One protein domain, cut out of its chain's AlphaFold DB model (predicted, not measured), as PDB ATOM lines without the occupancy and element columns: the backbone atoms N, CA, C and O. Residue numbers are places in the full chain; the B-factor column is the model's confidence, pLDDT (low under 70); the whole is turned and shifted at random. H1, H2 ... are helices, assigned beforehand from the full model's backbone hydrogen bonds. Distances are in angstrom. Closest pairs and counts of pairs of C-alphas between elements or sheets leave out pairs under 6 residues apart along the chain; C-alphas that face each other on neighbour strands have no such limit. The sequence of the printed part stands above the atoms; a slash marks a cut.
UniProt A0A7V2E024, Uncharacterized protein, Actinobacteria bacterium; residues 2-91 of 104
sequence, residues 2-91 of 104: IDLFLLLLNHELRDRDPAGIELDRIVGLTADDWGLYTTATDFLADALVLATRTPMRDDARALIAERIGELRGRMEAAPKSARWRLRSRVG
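What this domain is: This is residues 2 to 91 of the 104 residues of an uncharacterized protein of Actinobacteria bacterium (UniProt A0A7V2E024). Look first at a long helical hairpin, H3 and H4, with H1 crossing H4 near the turn and H2 and H5 at the open end. The 90 printed residues, all helix by class, include five named helices, H1 to H5 in chain order. The whole is compact, radius of gyration of the C-alphas 13.9 A, spanning 42 by 29 by 18 A.

How they stand to each other: Start at H3, residues 34 to 53; it touches H4, residues 58 to 77, opposite ways at a shallow tilt of 18 degrees, closest C-alphas Ala 51 and Arg 61, 6.4 A. H1, residues 2 to 10, touches H4 about perpendicular, 86 degrees, closest C-alphas Leu 8 and Ile 64, 6.0 A. H2, residues 23 to 32, touches H4 at a steep tilt of 43 degrees, with residues 71 to 75 of H4 alone, closest C-alphas Val 27 and Met 75, 5.0 A. H5, residues 82 to 91, touches H3 at residue 34 alone, C-alphas of Trp 34 and Trp 84 4.9 A apart. Every O i to N i+4 pair is within hydrogen-bond range in H1, H2 and H4; 15 of 16 are in H3, 4 of 6 in H5.

Where its parts are: Find C-alpha 34 at (46.869, 95.128, 50.681); H3 runs 29.1 A from there, and H4 28.2 A. H5 ends at C-alpha 91, (52.174, 98.860, 44.974).

The domain as a whole: The printed part has no cut; the H1 to H2 link is long, and no printed residue is under 70 in pLDDT.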
ATOM      1  N   ILE A   2      51.545  71.900  49.081       89.19
ATOM      2  CA  ILE A   2      50.741  70.662  49.094       89.19
ATOM      3  C   ILE A   2      49.687  70.683  50.215       89.19
ATOM      4  O   ILE A   2      48.558  70.260  49.995       89.19
ATOM      5  N   ASP A   3      50.004  71.273  51.371       94.12
ATOM      6  CA  ASP A   3      49.055  71.409  52.488       94.12
ATOM      7  C   ASP A   3      47.808  72.212  52.108       94.12
ATOM      8  O   ASP A   3      46.707  71.872  52.528       94.12
ATOM      9  N   LEU A   4      47.954  73.235  51.254       95.12
ATOM     10  CA  LEU A   4      46.806  73.977  50.733       95.12
ATOM     11  C   LEU A   4      45.889  73.044  49.942       95.12
ATOM     12  O   LEU A   4      44.681  73.093  50.127       95.12
ATOM     13  N   PHE A   5      46.442  72.184  49.083       96.62
ATOM     14  CA  PHE A   5      45.639  71.230  48.320       96.62
ATOM     15  C   PHE A   5      44.904  70.265  49.244       96.62
ATOM     16  O   PHE A   5      43.716  70.038  49.055       96.62
ATOM     17  N   LEU A   6      45.569  69.749  50.279       95.19
ATOM     18  CA  LEU A   6      44.926  68.876  51.260       95.19
ATOM     19  C   LEU A   6      43.791  69.589  52.000       95.19
ATOM     20  O   LEU A   6      42.715  69.015  52.154       95.19
ATOM     21  N   LEU A   7      43.994  70.841  52.418       95.12
ATOM     22  CA  LEU A   7      42.939  71.641  53.042       95.12
ATOM     23  C   LEU A   7      41.767  71.849  52.081       95.12
ATOM     24  O   LEU A   7      40.631  71.550  52.439       95.12
ATOM     25  N   LEU A   8      42.052  72.275  50.848       96.25
ATOM     26  CA  LEU A   8      41.050  72.527  49.815       96.25
ATOM     27  C   LEU A   8      40.363  71.266  49.303       96.25
ATOM     28  O   LEU A   8      39.312  71.399  48.702       96.25
ATOM     29  N   LEU A   9      40.904  70.067  49.496       96.31
ATOM     30  CA  LEU A   9      40.214  68.825  49.143       96.31
ATOM     31  C   LEU A   9      39.327  68.326  50.285       96.31
ATOM     32  O   LEU A   9      38.246  67.804  50.028       96.31
ATOM     33  N   ASN A  10      39.754  68.514  51.535       95.50
ATOM     34  CA  ASN A  10      39.073  67.943  52.700       95.50
ATOM     35  C   ASN A  10      38.083  68.896  53.388       95.50
ATOM     36  O   ASN A  10      37.237  68.428  54.140       95.50
ATOM     37  N   HIS A  11      38.163  70.206  53.135       94.75
ATOM     38  CA  HIS A  11      37.305  71.203  53.782       94.75
ATOM     39  C   HIS A  11      36.656  72.118  52.748       94.75
ATOM     40  O   HIS A  11      37.337  72.711  51.911       94.75
ATOM     41  N   GLU A  12      35.331  72.230  52.811       94.19
ATOM     42  CA  GLU A  12      34.557  73.148  51.974       94.19
ATOM     43  C   GLU A  12      34.809  74.608  52.359       94.19
ATOM     44  O   GLU A  12      35.129  74.920  53.508       94.19
ATOM     45  N   LEU A  13      34.639  75.504  51.388       94.62
ATOM     46  CA  LEU A  13      34.617  76.939  51.632       94.62
ATOM     47  C   LEU A  13      33.242  77.321  52.201       94.62
ATOM     48  O   LEU A  13      32.211  76.892  51.681       94.62
ATOM     49  N   ARG A  14      33.216  78.079  53.299       94.31
ATOM     50  CA  ARG A  14      31.988  78.447  54.023       94.31
ATOM     51  C   ARG A  14      32.047  79.907  54.455       94.31
ATOM     52  O   ARG A  14      33.103  80.365  54.859       94.31
ATOM     53  N   ASP A  15      30.936  80.639  54.398       88.75
ATOM     54  CA  ASP A  15      30.936  82.067  54.752       88.75
ATOM     55  C   ASP A  15      31.080  82.322  56.262       88.75
ATOM     56  O   ASP A  15      31.820  83.230  56.619       88.75
ATOM     57  N   ARG A  16      30.364  81.561  57.116       83.31
ATOM     58  CA  ARG A  16      30.331  81.678  58.594       83.31
ATOM     59  C   ARG A  16      30.146  80.339  59.313       83.31
ATOM     60  O   ARG A  16      29.177  80.160  60.051       83.31
ATOM     61  N   ASP A  17      31.046  79.388  59.078       84.25
ATOM     62  CA  ASP A  17      30.972  78.045  59.664       84.25
ATOM     63  C   ASP A  17      32.360  77.505  60.068       84.25
ATOM     64  O   ASP A  17      33.213  77.285  59.201       84.25
ATOM     65  N   PRO A  18      32.595  77.214  61.365       78.69
ATOM     66  CA  PRO A  18      33.860  76.646  61.829       78.69
ATOM     67  C   PRO A  18      34.146  75.227  61.306       78.69
ATOM     68  O   PRO A  18      35.272  74.756  61.452       78.69
ATOM     69  N   ALA A  19      33.168  74.531  60.717       86.12
ATOM     70  CA  ALA A  19      33.360  73.211  60.119       86.12
ATOM     71  C   ALA A  19      34.080  73.250  58.755       86.12
ATOM     72  O   ALA A  19      34.407  72.196  58.204       86.12
ATOM     73  N   GLY A  20      34.323  74.440  58.196       91.56
ATOM     74  CA  GLY A  20      34.983  74.623  56.906       91.56
ATOM     75  C   GLY A  20      36.059  75.705  56.914       91.56
ATOM     76  O   GLY A  20      36.467  76.236  57.946       91.56
ATOM     77  N   ILE A  21      36.538  76.029  55.717       93.81
ATOM     78  CA  ILE A  21      37.428  77.164  55.503       93.81
ATOM     79  C   ILE A  21      36.568  78.426  55.462       93.81
ATOM     80  O   ILE A  21      35.791  78.634  54.532       93.81
ATOM     81  N   GLU A  22      36.750  79.272  56.469       95.19
ATOM     82  CA  GLU A  22      35.956  80.478  56.685       95.19
ATOM     83  C   GLU A  22      36.290  81.599  55.679       95.19
ATOM     84  O   GLU A  22      37.264  82.350  55.827       95.19
ATOM     85  N   LEU A  23      35.449  81.738  54.657       95.12
ATOM     86  CA  LEU A  23      35.573  82.702  53.571       95.12
ATOM     87  C   LEU A  23      35.456  84.142  54.047       95.12
ATOM     88  O   LEU A  23      36.332  84.941  53.713       95.12
ATOM     89  N   ASP A  24      34.437  84.498  54.834       95.25
ATOM     90  CA  ASP A  24      34.236  85.902  55.215       95.25
ATOM     91  C   ASP A  24      35.411  86.425  56.043       95.25
ATOM     92  O   ASP A  24      35.807  87.588  55.917       95.25
ATOM     93  N   ARG A  25      36.041  85.553  56.841       95.88
ATOM     94  CA  ARG A  25      37.252  85.898  57.588       95.88
ATOM     95  C   ARG A  25      38.421  86.206  56.658       95.88
ATOM     96  O   ARG A  25      39.085  87.228  56.851       95.88
ATOM     97  N   ILE A  26      38.683  85.348  55.670       96.81
ATOM     98  CA  ILE A  26      39.774  85.543  54.703       96.81
ATOM     99  C   ILE A  26      39.516  86.796  53.857       96.81
ATOM    100  O   ILE A  26      40.409  87.628  53.668       96.81
ATOM    101  N   VAL A  27      38.283  86.963  53.386       97.88
ATOM    102  CA  VAL A  27      37.855  88.105  52.580       97.88
ATOM    103  C   VAL A  27      37.981  89.406  53.370       97.88
ATOM    104  O   VAL A  27      38.563  90.357  52.858       97.88
ATOM    105  N   GLY A  28      37.528  89.451  54.625       97.94
ATOM    106  CA  GLY A  28      37.663  90.635  55.479       97.94
ATOM    107  C   GLY A  28      39.125  91.033  55.689       97.94
ATOM    108  O   GLY A  28      39.509  92.172  55.430       97.94
ATOM    109  N   LEU A  29      39.979  90.069  56.050       98.06
ATOM    110  CA  LEU A  29      41.416  90.307  56.233       98.06
ATOM    111  C   LEU A  29      42.090  90.864  54.970       98.06
ATOM    112  O   LEU A  29      42.889  91.798  55.036       98.06
ATOM    113  N   THR A  30      41.762  90.302  53.809       98.38
ATOM    114  CA  THR A  30      42.365  90.686  52.522       98.38
ATOM    115  C   THR A  30      41.705  91.924  51.897       98.38
ATOM    116  O   THR A  30      42.283  92.570  51.021       98.38
ATOM    117  N   ALA A  31      40.508  92.312  52.335       98.44
ATOM    118  CA  ALA A  31      39.892  93.594  51.994       98.44
ATOM    119  C   ALA A  31      40.502  94.763  52.784       98.44
ATOM    120  O   ALA A  31      40.544  95.894  52.282       98.44
ATOM    121  N   ASP A  32      41.024  94.481  53.979       98.25
ATOM    122  CA  ASP A  32      41.621  95.478  54.864       98.25
ATOM    123  C   ASP A  32      43.130  95.656  54.661       98.25
ATOM    124  O   ASP A  32      43.622  96.787  54.752       98.25
ATOM    125  N   ASP A  33      43.858  94.585  54.322       98.00
ATOM    126  CA  ASP A  33      45.314  94.602  54.148       98.00
ATOM    127  C   ASP A  33      45.752  94.274  52.708       98.00
ATOM    128  O   ASP A  33      45.583  93.164  52.198       98.00
ATOM    129  N   TRP A  34      46.362  95.264  52.049       98.12
ATOM    130  CA  TRP A  34      46.869  95.128  50.681       98.12
ATOM    131  C   TRP A  34      48.047  94.158  50.566       98.12
ATOM    132  O   TRP A  34      48.148  93.439  49.574       98.12
ATOM    133  N   GLY A  35      48.945  94.136  51.550       97.69
ATOM    134  CA  GLY A  35      50.102  93.248  51.540       97.69
ATOM    135  C   GLY A  35      49.679  91.792  51.682       97.69
ATOM    136  O   GLY A  35      50.128  90.950  50.906       97.69
ATOM    137  N   LEU A  36      48.759  91.517  52.610       97.31
ATOM    138  CA  LEU A  36      48.181  90.189  52.790       97.31
ATOM    139  C   LEU A  36      47.414  89.738  51.547       97.31
ATOM    140  O   LEU A  36      47.644  88.628  51.078       97.31
ATOM    141  N   TYR A  37      46.553  90.598  50.991       98.31
ATOM    142  CA  TYR A  37      45.862  90.316  49.732       98.31
ATOM    143  C   TYR A  37      46.858  89.949  48.631       98.31
ATOM    144  O   TYR A  37      46.713  88.900  48.019       98.31
ATOM    145  N   THR A  38      47.897  90.765  48.439       97.69
ATOM    146  CA  THR A  38      48.890  90.574  47.373       97.69
ATOM    147  C   THR A  38      49.607  89.235  47.523       97.69
ATOM    148  O   THR A  38      49.655  88.451  46.579       97.69
ATOM    149  N   THR A  39      50.112  88.937  48.723       96.81
ATOM    150  CA  THR A  39      50.780  87.661  49.003       96.81
ATOM    151  C   THR A  39      49.831  86.477  48.831       96.81
ATOM    152  O   THR A  39      50.217  85.484  48.223       96.81
ATOM    153  N   ALA A  40      48.593  86.574  49.320       97.44
ATOM    154  CA  ALA A  40      47.610  85.506  49.186       97.44
ATOM    155  C   ALA A  40      47.241  85.254  47.718       97.44
ATOM    156  O   ALA A  40      47.213  84.106  47.289       97.44
ATOM    157  N   THR A  41      47.005  86.298  46.918       97.75
ATOM    158  CA  THR A  41      46.667  86.130  45.499       97.75
ATOM    159  C   THR A  41      47.823  85.582  44.676       97.75
ATOM    160  O   THR A  41      47.576  84.754  43.800       97.75
ATOM    161  N   ASP A  42      49.059  86.003  44.963       97.31
ATOM    162  CA  ASP A  42      50.254  85.472  44.296       97.31
ATOM    163  C   ASP A  42      50.424  83.984  44.642       97.31
ATOM    164  O   ASP A  42      50.527  83.142  43.754       97.31
ATOM    165  N   PHE A  43      50.311  83.640  45.929       97.12
ATOM    166  CA  PHE A  43      50.366  82.258  46.401       97.12
ATOM    167  C   PHE A  43      49.283  81.366  45.775       97.12
ATOM    168  O   PHE A  43      49.565  80.238  45.376       97.12
ATOM    169  N   LEU A  44      48.044  81.854  45.658       97.62
ATOM    170  CA  LEU A  44      46.944  81.113  45.028       97.62
ATOM    171  C   LEU A  44      47.149  80.933  43.517       97.62
ATOM    172  O   LEU A  44      46.770  79.898  42.966       97.62
ATOM    173  N   ALA A  45      47.753  81.911  42.838       97.44
ATOM    174  CA  ALA A  45      48.118  81.782  41.430       97.44
ATOM    175  C   ALA A  45      49.214  80.722  41.232       97.44
ATOM    176  O   ALA A  45      49.069  79.840  40.381       97.44
ATOM    177  N   ASP A  46      50.257  80.742  42.063       97.75
ATOM    178  CA  ASP A  46      51.315  79.727  42.045       97.75
ATOM    179  C   ASP A  46      50.767  78.333  42.377       97.75
ATOM    180  O   ASP A  46      51.144  77.342  41.748       97.75
ATOM    181  N   ALA A  47      49.817  78.249  43.311       97.25
ATOM    182  CA  ALA A  47      49.133  77.011  43.657       97.25
ATOM    183  C   ALA A  47      48.349  76.426  42.469       97.25
ATOM    184  O   ALA A  47      48.406  75.217  42.254       97.25
ATOM    185  N   LEU A  48      47.675  77.251  41.657       96.75
ATOM    186  CA  LEU A  48      47.016  76.786  40.428       96.75
ATOM    187  C   LEU A  48      48.024  76.212  39.428       96.75
ATOM    188  O   LEU A  48      47.807  75.130  38.883       96.75
ATOM    189  N   VAL A  49      49.151  76.897  39.214       96.94
ATOM    190  CA  VAL A  49      50.218  76.406  38.329       96.94
ATOM    191  C   VAL A  49      50.775  75.081  38.846       96.94
ATOM    192  O   VAL A  49      50.906  74.125  38.080       96.94
ATOM    193  N   LEU A  50      51.062  74.984  40.144       96.56
ATOM    194  CA  LEU A  50      51.540  73.751  40.759       96.56
ATOM    195  C   LEU A  50      50.510  72.619  40.650       96.56
ATOM    196  O   LEU A  50      50.893  71.479  40.376       96.56
ATOM    197  N   ALA A  51      49.218  72.918  40.804       96.00
ATOM    198  CA  ALA A  51      48.151  71.938  40.661       96.00
ATOM    199  C   ALA A  51      48.168  71.295  39.270       96.00
ATOM    200  O   ALA A  51      47.967  70.093  39.185       96.00
ATOM    201  N   THR A  52      48.497  72.024  38.192       95.38
ATOM    202  CA  THR A  52      48.626  71.436  36.835       95.38
ATOM    203  C   THR A  52      49.780  70.444  36.687       95.38
ATOM    204  O   THR A  52      49.711  69.539  35.862       95.38
ATOM    205  N   ARG A  53      50.835  70.593  37.492       95.31
ATOM    206  CA  ARG A  53      52.059  69.775  37.418       95.31
ATOM    207  C   ARG A  53      52.070  68.634  38.428       95.31
ATOM    208  O   ARG A  53      52.911  67.745  38.345       95.31
ATOM    209  N   THR A  54      51.165  68.675  39.398       95.06
ATOM    210  CA  THR A  54      51.099  67.690  40.473       95.06
ATOM    211  C   THR A  54      50.328  66.450  39.992       95.06
ATOM    212  O   THR A  54      49.214  66.595  39.466       95.06
ATOM    213  N   PRO A  55      50.882  65.233  40.157       95.00
ATOM    214  CA  PRO A  55      50.173  63.988  39.871       95.00
ATOM    215  C   PRO A  55      49.006  63.806  40.848       95.00
ATOM    216  O   PRO A  55      49.206  63.571  42.037       95.00
ATOM    217  N   MET A  56      47.780  63.943  40.354       95.12
ATOM    218  CA  MET A  56      46.544  63.716  41.104       95.12
ATOM    219  C   MET A  56      45.415  63.380  40.133       95.12
ATOM    220  O   MET A  56      45.541  63.613  38.929       95.12
ATOM    221  N   ARG A  57      44.317  62.844  40.667       96.75
ATOM    222  CA  ARG A  57      43.100  62.589  39.892       96.75
ATOM    223  C   ARG A  57      42.512  63.902  39.361       96.75
ATOM    224  O   ARG A  57      42.639  64.949  39.998       96.75
ATOM    225  N   ASP A  58      41.857  63.836  38.208       96.62
ATOM    226  CA  ASP A  58      41.327  65.030  37.543       96.62
ATOM    227  C   ASP A  58      40.184  65.693  38.320       96.62
ATOM    228  O   ASP A  58      40.083  66.918  38.319       96.62
ATOM    229  N   ASP A  59      39.388  64.913  39.056       97.25
ATOM    230  CA  ASP A  59      38.347  65.424  39.955       97.25
ATOM    231  C   ASP A  59      38.942  66.290  41.079       97.25
ATOM    232  O   ASP A  59      38.482  67.402  41.326       97.25
ATOM    233  N   ALA A  60      40.024  65.823  41.703       97.12
ATOM    234  CA  ALA A  60      40.748  66.561  42.730       97.12
ATOM    235  C   ALA A  60      41.353  67.857  42.166       97.12
ATOM    236  O   ALA A  60      41.259  68.915  42.789       97.12
ATOM    237  N   ARG A  61      41.933  67.792  40.961       97.56
ATOM    238  CA  ARG A  61      42.493  68.966  40.279       97.56
ATOM    239  C   ARG A  61      41.416  70.010  39.979       97.56
ATOM    240  O   ARG A  61      41.639  71.195  40.230       97.56
ATOM    241  N   ALA A  62      40.270  69.574  39.459       97.94
ATOM    242  CA  ALA A  62      39.138  70.441  39.155       97.94
ATOM    243  C   ALA A  62      38.589  71.106  40.425       97.94
ATOM    244  O   ALA A  62      38.424  72.323  40.438       97.94
ATOM    245  N   LEU A  63      38.417  70.343  41.509       97.69
ATOM    246  CA  LEU A  63      37.918  70.862  42.785       97.69
ATOM    247  C   LEU A  63      38.859  71.908  43.404       97.69
ATOM    248  O   LEU A  63      38.409  72.939  43.904       97.69
ATOM    249  N   ILE A  64      40.175  71.682  43.347       97.69
ATOM    250  CA  ILE A  64      41.165  72.676  43.793       97.69
ATOM    251  C   ILE A  64      41.053  73.952  42.954       97.69
ATOM    252  O   ILE A  64      41.050  75.051  43.509       97.69
ATOM    253  N   ALA A  65      40.962  73.821  41.628       97.94
ATOM    254  CA  ALA A  65      40.867  74.970  40.734       97.94
ATOM    255  C   ALA A  65      39.584  75.782  40.972       97.94
ATOM    256  O   ALA A  65      39.646  77.010  41.029       97.94
ATOM    257  N   GLU A  66      38.456  75.100  41.168       98.12
ATOM    258  CA  GLU A  66      37.167  75.697  41.517       98.12
ATOM    259  C   GLU A  66      37.261  76.493  42.823       98.12
ATOM    260  O   GLU A  66      36.996  77.695  42.827       98.12
ATOM    261  N   ARG A  67      37.730  75.866  43.909       97.88
ATOM    262  CA  ARG A  67      37.820  76.505  45.234       97.88
ATOM    263  C   ARG A  67      38.814  77.667  45.257       97.88
ATOM    264  O   ARG A  67      38.543  78.704  45.857       97.88
ATOM    265  N   ILE A  68      39.955  77.550  44.572       97.94
ATOM    266  CA  ILE A  68      40.870  78.691  44.417       97.94
ATOM    267  C   ILE A  68      40.199  79.813  43.613       97.94
ATOM    268  O   ILE A  68      40.359  80.988  43.951       97.94
ATOM    269  N   GLY A  69      39.456  79.472  42.559       98.00
ATOM    270  CA  GLY A  69      38.694  80.426  41.757       98.00
ATOM    271  C   GLY A  69      37.667  81.189  42.589       98.00
ATOM    272  O   GLY A  69      37.646  82.420  42.550       98.00
ATOM    273  N   GLU A  70      36.881  80.476  43.394       97.56
ATOM    274  CA  GLU A  70      35.908  81.049  44.324       97.56
ATOM    275  C   GLU A  70      36.584  81.987  45.330       97.56
ATOM    276  O   GLU A  70      36.212  83.158  45.427       97.56
ATOM    277  N   LEU A  71      37.631  81.517  46.017       97.19
ATOM    278  CA  LEU A  71      38.356  82.308  47.011       97.19
ATOM    279  C   LEU A  71      38.896  83.610  46.402       97.19
ATOM    280  O   LEU A  71      38.683  84.692  46.949       97.19
ATOM    281  N   ARG A  72      39.541  83.524  45.231       97.88
ATOM    282  CA  ARG A  72      40.055  84.699  44.514       97.88
ATOM    283  C   ARG A  72      38.933  85.636  44.078       97.88
ATOM    284  O   ARG A  72      39.077  86.846  44.230       97.88
ATOM    285  N   GLY A  73      37.824  85.100  43.568       98.06
ATOM    286  CA  GLY A  73      36.666  85.889  43.149       98.06
ATOM    287  C   GLY A  73      36.045  86.667  44.309       98.06
ATOM    288  O   GLY A  73      35.797  87.867  44.190       98.06
ATOM    289  N   ARG A  74      35.868  86.015  45.464       97.81
ATOM    290  CA  ARG A  74      35.346  86.637  46.691       97.81
ATOM    291  C   ARG A  74      36.301  87.694  47.239       97.81
ATOM    292  O   ARG A  74      35.866  88.790  47.592       97.81
ATOM    293  N   MET A  75      37.602  87.397  47.258       98.25
ATOM    294  CA  MET A  75      38.626  88.371  47.628       98.25
ATOM    295  C   MET A  75      38.590  89.588  46.705       98.25
ATOM    296  O   MET A  75      38.667  90.704  47.204       98.25
ATOM    297  N   GLU A  76      38.472  89.417  45.389       97.88
ATOM    298  CA  GLU A  76      38.462  90.529  44.430       97.88
ATOM    299  C   GLU A  76      37.217  91.411  44.569       97.88
ATOM    300  O   GLU A  76      37.328  92.633  44.633       97.88
ATOM    301  N   ALA A  77      36.038  90.794  44.678       98.19
ATOM    302  CA  ALA A  77      34.759  91.499  44.718       98.19
ATOM    303  C   ALA A  77      34.529  92.306  46.009       98.19
ATOM    304  O   ALA A  77      33.679  93.197  46.044       98.19
ATOM    305  N   ALA A  78      35.252  91.994  47.087       98.00
ATOM    306  CA  ALA A  78      35.026  92.618  48.383       98.00
ATOM    307  C   ALA A  78      35.431  94.106  48.417       98.00
ATOM    308  O   ALA A  78      36.512  94.470  47.936       98.00
ATOM    309  N   PRO A  79      34.619  94.979  49.049       98.06
ATOM    310  CA  PRO A  79      34.902  96.407  49.127       98.06
ATOM    311  C   PRO A  79      36.183  96.669  49.924       98.06
ATOM    312  O   PRO A  79      36.292  96.326  51.098       98.06
ATOM    313  N   LYS A  80      37.167  97.310  49.287       98.19
ATOM    314  CA  LYS A  80      38.486  97.551  49.887       98.19
ATOM    315  C   LYS A  80      38.488  98.740  50.837       98.19
ATOM    316  O   LYS A  80      37.939  99.808  50.521       98.19
ATOM    317  N   SER A  81      39.199  98.602  51.955       98.25
ATOM    318  CA  SER A  81      39.396  99.695  52.907       98.25
ATOM    319  C   SER A  81      40.124 100.885  52.260       98.25
ATOM    320  O   SER A  81      40.823 100.762  51.247       98.25
ATOM    321  N   ALA A  82      39.973 102.085  52.828       98.00
ATOM    322  CA  ALA A  82      40.674 103.268  52.320       98.00
ATOM    323  C   ALA A  82      42.203 103.110  52.416       98.00
ATOM    324  O   ALA A  82      42.923 103.471  51.483       98.00
ATOM    325  N   ARG A  83      42.693 102.504  53.510       96.31
ATOM    326  CA  ARG A  83      44.112 102.173  53.707       96.31
ATOM    327  C   ARG A  83      44.605 101.204  52.637       96.31
ATOM    328  O   ARG A  83      45.664 101.445  52.060       96.31
ATOM    329  N   TRP A  84      43.832 100.158  52.344       98.12
ATOM    330  CA  TRP A  84      44.134  99.204  51.281       98.12
ATOM    331  C   TRP A  84      44.290  99.919  49.936       98.12
ATOM    332  O   TRP A  84      45.316  99.778  49.276       98.12
ATOM    333  N   ARG A  85      43.319 100.769  49.567       97.81
ATOM    334  CA  ARG A  85      43.319 101.518  48.294       97.81
ATOM    335  C   ARG A  85      44.469 102.511  48.183       97.81
ATOM    336  O   ARG A  85      45.019 102.697  47.103       97.81
ATOM    337  N   LEU A  86      44.847 103.160  49.281       97.00
ATOM    338  CA  LEU A  86      46.022 104.027  49.293       97.00
ATOM    339  C   LEU A  86      47.306 103.204  49.122       97.00
ATOM    340  O   LEU A  86      48.174 103.561  48.327       97.00
ATOM    341  N   ARG A  87      47.412 102.073  49.830       96.50
ATOM    342  CA  ARG A  87      48.578 101.189  49.770       96.50
ATOM    343  C   ARG A  87      48.733 100.509  48.409       96.50
ATOM    344  O   ARG A  87      49.874 100.313  47.983       96.50
ATOM    345  N   SER A  88      47.639 100.201  47.715       96.56
ATOM    346  CA  SER A  88      47.671  99.587  46.383       96.56
ATOM    347  C   SER A  88      48.263 100.506  45.319       96.56
ATOM    348  O   SER A  88      48.992 100.033  44.453       96.56
ATOM    349  N   ARG A  89      48.059 101.826  45.438       96.88
ATOM    350  CA  ARG A  89      48.689 102.835  44.564       96.88
ATOM    351  C   ARG A  89      50.208 102.884  44.715       96.88
ATOM    352  O   ARG A  89      50.912 103.130  43.744       96.88
ATOM    353  N   VAL A  90      50.717 102.642  45.925       96.06
ATOM    354  CA  VAL A  90      52.163 102.501  46.176       96.06
ATOM    355  C   VAL A  90      52.689 101.200  45.557       96.06
ATOM    356  O   VAL A  90      53.813 101.147  45.054       96.06
ATOM    357  N   GLY A  91      51.872 100.145  45.589       94.00
ATOM    358  CA  GLY A  91      52.174  98.860  44.974       94.00
ATOM    359  C   GLY A  91      53.403  98.176  45.575       94.00
ATOM    360  O   GLY A  91      53.828  98.448  46.701       94.00
TER     361      GLY A  91